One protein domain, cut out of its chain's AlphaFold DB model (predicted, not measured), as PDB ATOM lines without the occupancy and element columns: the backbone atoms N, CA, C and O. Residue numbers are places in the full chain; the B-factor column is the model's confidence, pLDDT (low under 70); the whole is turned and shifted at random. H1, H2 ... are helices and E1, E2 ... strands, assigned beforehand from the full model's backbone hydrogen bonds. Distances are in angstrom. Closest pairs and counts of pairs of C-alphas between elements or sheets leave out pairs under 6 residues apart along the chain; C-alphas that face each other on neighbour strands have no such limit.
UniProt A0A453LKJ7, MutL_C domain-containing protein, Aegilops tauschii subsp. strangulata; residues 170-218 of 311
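This is residues 170 to 218 of the 311 residues of the protein "MutL_C domain-containing protein" of Aegilops tauschii subsp. strangulata (UniProt A0A453LKJ7). A small two-stranded hairpin, E1 and E2, forms a head with the stretch 170 to 182 folded alongside E1, and one long helix, H1, follows directly from the end of E2. Residues 201 to 218, of which 201 to 214 belong to H1, stick out from this head as an arm that makes much of the length. The printed part has 49 residues, with two named strands and one named helix in the order E1, E2, H1; the sheet, order E1 - E2, is antiparallel and the class is mixed, helices and strands. The whole is only just loose, close to extended, with a radius of gyration of the C-alphas of 14.1 A, and its flat outline spans 40 by 24 by 12 A.

E1, residues 183 to 188, and E2, residues 191 to 196, are antiparallel neighbours in a hairpin, with 155 degrees between their directions. The C-alphas of Pro 185 and Leu 194 face each other at 4.5 A. N 186 and O 193 are within hydrogen-bond range at 2.8 A, as are N 195 and O 184 at 3.0 A. Residues 174 to 175 form a short antiparallel pairing with residues 186 to 187 of E1. H1, residues 197 to 214, has 2 pairs of C-alphas within 8 A of E1; the closest are those of Phe 183 and Gln 197, 5.6 A apart. Every O i to N i+4 pair in H1 is within hydrogen-bond range.

E1 begins at C-alpha 183, (187.430, 149.529, 153.450), and measures 15.5 A from first to last C-alpha. E2 measures 16.0 A. H1 measures 25.7 A and ends at C-alpha 214, (158.786, 158.197, 161.384).

The C-alphas farthest apart are those of Glu 190 and Asp 216, 41.2 A. The printed part has no cut, and the links E1 to E2 and E2 to H1 are tight. Mean pLDDT of the printed part is 85.8; residue 213 and residues 215 to 218 are under 70.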
ATOM      1  N   PHE A 170     179.536 162.314 146.704       85.19
ATOM      2  CA  PHE A 170     179.328 160.959 146.205       85.19
ATOM      3  C   PHE A 170     178.691 160.886 144.809       85.19
ATOM      4  O   PHE A 170     178.615 159.791 144.260       85.19
ATOM      5  N   GLU A 171     178.259 162.003 144.211       86.88
ATOM      6  CA  GLU A 171     177.600 162.011 142.893       86.88
ATOM      7  C   GLU A 171     178.571 161.654 141.757       86.88
ATOM      8  O   GLU A 171     178.260 160.813 140.915       86.88
ATOM      9  N   GLU A 172     179.777 162.229 141.772       86.06
ATOM     10  CA  GLU A 172     180.839 161.964 140.784       86.06
ATOM     11  C   GLU A 172     181.957 161.056 141.325       86.06
ATOM     12  O   GLU A 172     183.014 160.878 140.706       86.06
ATOM     13  N   ALA A 173     181.730 160.462 142.495       90.56
ATOM     14  CA  ALA A 173     182.708 159.638 143.179       90.56
ATOM     15  C   ALA A 173     183.087 158.385 142.377       90.56
ATOM     16  O   ALA A 173     182.250 157.602 141.921       90.56
ATOM     17  N   ARG A 174     184.392 158.127 142.282       93.31
ATOM     18  CA  ARG A 174     184.951 156.909 141.692       93.31
ATOM     19  C   ARG A 174     185.345 155.933 142.787       93.31
ATOM     20  O   ARG A 174     186.258 156.189 143.570       93.31
ATOM     21  N   VAL A 175     184.682 154.782 142.810       94.31
ATOM     22  CA  VAL A 175     184.982 153.697 143.752       94.31
ATOM     23  C   VAL A 175     186.190 152.897 143.264       94.31
ATOM     24  O   VAL A 175     186.226 152.436 142.123       94.31
ATOM     25  N   LEU A 176     187.181 152.716 144.137       94.06
ATOM     26  CA  LEU A 176     188.371 151.912 143.869       94.06
ATOM     27  C   LEU A 176     188.207 150.465 144.357       94.06
ATOM     28  O   LEU A 176     187.189 150.073 144.930       94.06
ATOM     29  N   LEU A 177     189.238 149.645 144.131       94.56
ATOM     30  CA  LEU A 177     189.265 148.274 144.628       94.56
ATOM     31  C   LEU A 177     189.219 148.257 146.162       94.56
ATOM     32  O   LEU A 177     190.004 148.923 146.834       94.56
ATOM     33  N   GLN A 178     188.318 147.437 146.697       94.56
ATOM     34  CA  GLN A 178     188.149 147.226 148.129       94.56
ATOM     35  C   GLN A 178     189.464 146.801 148.803       94.56
ATOM     36  O   GLN A 178     190.154 145.890 148.334       94.56
ATOM     37  N   LEU A 179     189.767 147.412 149.950       92.81
ATOM     38  CA  LEU A 179     190.939 147.099 150.763       92.81
ATOM     39  C   LEU A 179     190.548 146.221 151.949       92.81
ATOM     40  O   LEU A 179     189.596 146.507 152.676       92.81
ATOM     41  N   ASP A 180     191.287 145.125 152.118       94.56
ATOM     42  CA  ASP A 180     191.160 144.166 153.225       94.56
ATOM     43  C   ASP A 180     189.729 143.658 153.493       94.56
ATOM     44  O   ASP A 180     189.375 143.229 154.588       94.56
ATOM     45  N   LYS A 181     188.855 143.728 152.480       91.81
ATOM     46  CA  LYS A 181     187.422 143.426 152.615       91.81
ATOM     47  C   LYS A 181     186.717 144.228 153.712       91.81
ATOM     48  O   LYS A 181     185.691 143.770 154.210       91.81
ATOM     49  N   LYS A 182     187.272 145.371 154.115       93.50
ATOM     50  CA  LYS A 182     186.745 146.223 155.184       93.50
ATOM     51  C   LYS A 182     186.534 147.647 154.701       93.50
ATOM     52  O   LYS A 182     185.529 148.258 155.049       93.50
ATOM     53  N   PHE A 183     187.455 148.149 153.889       95.88
ATOM     54  CA  PHE A 183     187.430 149.529 153.450       95.88
ATOM     55  C   PHE A 183     187.139 149.650 151.962       95.88
ATOM     56  O   PHE A 183     187.611 148.848 151.152       95.88
ATOM     57  N   ILE A 184     186.382 150.682 151.611       95.62
ATOM     58  CA  ILE A 184     186.081 151.069 150.240       95.62
ATOM     59  C   ILE A 184     186.764 152.417 150.008       95.62
ATOM     60  O   ILE A 184     186.294 153.430 150.528       95.62
ATOM     61  N   PRO A 185     187.898 152.449 149.291       94.69
ATOM     62  CA  PRO A 185     188.509 153.707 148.913       94.69
ATOM     63  C   PRO A 185     187.697 154.365 147.798       94.69
ATOM     64  O   PRO A 185     187.260 153.695 146.857       94.69
ATOM     65  N   VAL A 186     187.510 155.673 147.896       94.06
ATOM     66  CA  VAL A 186     186.704 156.463 146.965       94.06
ATOM     67  C   VAL A 186     187.467 157.727 146.606       94.06
ATOM     68  O   VAL A 186     187.968 158.413 147.489       94.06
ATOM     69  N   ILE A 187     187.556 158.037 145.317       91.75
ATOM     70  CA  ILE A 187     188.067 159.322 144.841       91.75
ATOM     71  C   ILE A 187     186.869 160.217 144.547       91.75
ATOM     72  O   ILE A 187     186.038 159.859 143.716       91.75
ATOM     73  N   SER A 188     186.790 161.371 145.201       89.88
ATOM     74  CA  SER A 188     185.800 162.415 144.930       89.88
ATOM     75  C   SER A 188     186.534 163.720 144.659       89.88
ATOM     76  O   SER A 188     187.125 164.291 145.576       89.88
ATOM     77  N   GLY A 189     186.526 164.181 143.406       85.25
ATOM     78  CA  GLY A 189     187.327 165.333 142.990       85.25
ATOM     79  C   GLY A 189     188.810 165.124 143.315       85.25
ATOM     80  O   GLY A 189     189.436 164.194 142.808       85.25
ATOM     81  N   GLU A 190     189.348 165.967 144.194       83.94
ATOM     82  CA  GLU A 190     190.747 165.933 144.647       83.94
ATOM     83  C   GLU A 190     190.959 165.114 145.936       83.94
ATOM     84  O   GLU A 190     192.087 164.965 146.406       83.94
ATOM     85  N   MET A 191     189.894 164.550 146.514       83.81
ATOM     86  CA  MET A 191     189.945 163.846 147.792       83.81
ATOM     87  C   MET A 191     189.953 162.325 147.622       83.81
ATOM     88  O   MET A 191     189.118 161.757 146.916       83.81
ATOM     89  N   LEU A 192     190.847 161.652 148.354       90.25
ATOM     90  CA  LEU A 192     190.804 160.206 148.569       90.25
ATOM     91  C   LEU A 192     190.178 159.898 149.934       90.25
ATOM     92  O   LEU A 192     190.770 160.147 150.982       90.25
ATOM     93  N   LEU A 193     188.987 159.314 149.908       90.75
ATOM     94  CA  LEU A 193     188.234 158.868 151.072       90.75
ATOM     95  C   LEU A 193     188.473 157.381 151.318       90.75
ATOM     96  O   LEU A 193     188.519 156.588 150.379       90.75
ATOM     97  N   LEU A 194     188.557 156.981 152.586       92.94
ATOM     98  CA  LEU A 194     188.582 155.577 152.987       92.94
ATOM     99  C   LEU A 194     187.347 155.272 153.837       92.94
ATOM    100  O   LEU A 194     187.268 155.658 154.999       92.94
ATOM    101  N   VAL A 195     186.376 154.575 153.252       92.81
ATOM    102  CA  VAL A 195     185.087 154.304 153.898       92.81
ATOM    103  C   VAL A 195     185.130 152.952 154.604       92.81
ATOM    104  O   VAL A 195     185.376 151.938 153.953       92.81
ATOM    105  N   ASP A 196     184.863 152.899 155.913       94.19
ATOM    106  CA  ASP A 196     184.573 151.628 156.596       94.19
ATOM    107  C   ASP A 196     183.211 151.120 156.115       94.19
ATOM    108  O   ASP A 196     182.170 151.713 156.404       94.19
ATOM    109  N   GLN A 197     183.221 150.024 155.359       92.12
ATOM    110  CA  GLN A 197     182.021 149.512 154.708       92.12
ATOM    111  C   GLN A 197     180.922 149.153 155.712       92.12
ATOM    112  O   GLN A 197     179.748 149.256 155.379       92.12
ATOM    113  N   HIS A 198     181.292 148.681 156.909       87.56
ATOM    114  CA  HIS A 198     180.325 148.171 157.866       87.56
ATOM    115  C   HIS A 198     179.635 149.340 158.544       87.56
ATOM    116  O   HIS A 198     178.412 149.399 158.545       87.56
ATOM    117  N   ALA A 199     180.421 150.311 159.010       88.62
ATOM    118  CA  ALA A 199     179.882 151.527 159.602       88.62
ATOM    119  C   ALA A 199     179.035 152.330 158.598       88.62
ATOM    120  O   ALA A 199     177.998 152.877 158.972       88.62
ATOM    121  N   ALA A 200     179.443 152.385 157.324       90.44
ATOM    122  CA  ALA A 200     178.692 153.079 156.279       90.44
ATOM    123  C   ALA A 200     177.363 152.381 155.946       90.44
ATOM    124  O   ALA A 200     176.315 153.023 155.942       90.44
ATOM    125  N   ASP A 201     177.388 151.065 155.718       87.00
ATOM    126  CA  ASP A 201     176.186 150.270 155.447       87.00
ATOM    127  C   ASP A 201     175.210 150.298 156.634       87.00
ATOM    128  O   ASP A 201     174.009 150.495 156.448       87.00
ATOM    129  N   GLU A 202     175.714 150.196 157.867       85.94
ATOM    130  CA  GLU A 202     174.897 150.352 159.073       85.94
ATOM    131  C   GLU A 202     174.261 151.740 159.164       85.94
ATOM    132  O   GLU A 202     173.085 151.848 159.518       85.94
ATOM    133  N   ARG A 203     175.004 152.801 158.819       88.62
ATOM    134  CA  ARG A 203     174.498 154.176 158.863       88.62
ATOM    135  C   ARG A 203     173.361 154.397 157.865       88.62
ATOM    136  O   ARG A 203     172.306 154.875 158.279       88.62
ATOM    137  N   ILE A 204     173.543 153.978 156.612       87.38
ATOM    138  CA  ILE A 204     172.510 154.079 155.567       87.38
ATOM    139  C   ILE A 204     171.253 153.317 156.002       87.38
ATOM    140  O   ILE A 204     170.149 153.864 156.008       87.38
ATOM    141  N   ARG A 205     171.417 152.071 156.465       81.81
ATOM    142  CA  ARG A 205     170.291 151.248 156.933       81.81
ATOM    143  C   ARG A 205     169.567 151.869 158.120       81.81
ATOM    144  O   ARG A 205     168.341 151.801 158.185       81.81
ATOM    145  N   LEU A 206     170.298 152.451 159.069       80.81
ATOM    146  CA  LEU A 206     169.717 153.113 160.235       80.81
ATOM    147  C   LEU A 206     168.876 154.328 159.829       80.81
ATOM    148  O   LEU A 206     167.803 154.539 160.388       80.81
ATOM    149  N   GLU A 207     169.350 155.123 158.875       83.56
ATOM    150  CA  GLU A 207     168.674 156.340 158.416       83.56
ATOM    151  C   GLU A 207     167.424 156.029 157.591       83.56
ATOM    152  O   GLU A 207     166.382 156.660 157.796       83.56
ATOM    153  N   GLU A 208     167.474 154.999 156.743       82.69
ATOM    154  CA  GLU A 208     166.287 154.472 156.065       82.69
ATOM    155  C   GLU A 208     165.256 153.951 157.067       82.69
ATOM    156  O   GLU A 208     164.069 154.268 156.975       82.69
ATOM    157  N   LEU A 209     165.710 153.158 158.041       75.44
ATOM    158  CA  LEU A 209     164.864 152.586 159.080       75.44
ATOM    159  C   LEU A 209     164.219 153.687 159.924       75.44
ATOM    160  O   LEU A 209     163.012 153.666 160.151       75.44
ATOM    161  N   ARG A 210     164.998 154.689 160.336       79.81
ATOM    162  CA  ARG A 210     164.499 155.857 161.062       79.81
ATOM    163  C   ARG A 210     163.452 156.612 160.249       79.81
ATOM    164  O   ARG A 210     162.406 156.943 160.797       79.81
ATOM    165  N   SER A 211     163.712 156.858 158.967       80.56
ATOM    166  CA  SER A 211     162.770 157.556 158.086       80.56
ATOM    167  C   SER A 211     161.456 156.787 157.969       80.56
ATOM    168  O   SER A 211     160.401 157.380 158.154       80.56
ATOM    169  N   LYS A 212     161.519 155.461 157.794       76.50
ATOM    170  CA  LYS A 212     160.342 154.585 157.680       76.50
ATOM    171  C   LYS A 212     159.568 154.411 158.989       76.50
ATOM    172  O   LYS A 212     158.356 154.263 158.959       76.50
ATOM    173  N   VAL A 213     160.239 154.444 160.144       69.88
ATOM    174  CA  VAL A 213     159.572 154.432 161.462       69.88
ATOM    175  C   VAL A 213     158.850 155.756 161.735       69.88
ATOM    176  O   VAL A 213     157.833 155.768 162.429       69.88
ATOM    177  N   LEU A 214     159.385 156.870 161.227       72.31
ATOM    178  CA  LEU A 214     158.786 158.197 161.384       72.31
ATOM    179  C   LEU A 214     157.691 158.477 160.346       72.31
ATOM    180  O   LEU A 214     156.719 159.153 160.679       72.31
ATOM    181  N   SER A 215     157.819 157.960 159.123       69.44
ATOM    182  CA  SER A 215     156.762 158.011 158.114       69.44
ATOM    183  C   SER A 215     155.682 156.989 158.458       69.44
ATOM    184  O   SER A 215     155.960 155.798 158.557       69.44
ATOM    185  N   ASP A 216     154.434 157.418 158.603       65.06
ATOM    186  CA  ASP A 216     153.317 156.537 158.975       65.06
ATOM    187  C   ASP A 216     152.910 155.529 157.872       65.06
ATOM    188  O   ASP A 216     151.947 154.779 158.005       65.06
ATOM    189  N   GLU A 217     153.641 155.525 156.760       54.78
ATOM    190  CA  GLU A 217     153.216 154.980 155.473       54.78
ATOM    191  C   GLU A 217     153.479 153.473 155.311       54.78
ATOM    192  O   GLU A 217     152.882 152.840 154.450       54.78
ATOM    193  N   ASP A 218     154.296 152.861 156.180       55.16
ATOM    194  CA  ASP A 218     154.794 151.490 155.975       55.16
ATOM    195  C   ASP A 218     154.701 150.593 157.226       55.16
ATOM    196  O   ASP A 218     155.547 149.735 157.502       55.16
TER     197      ASP A 218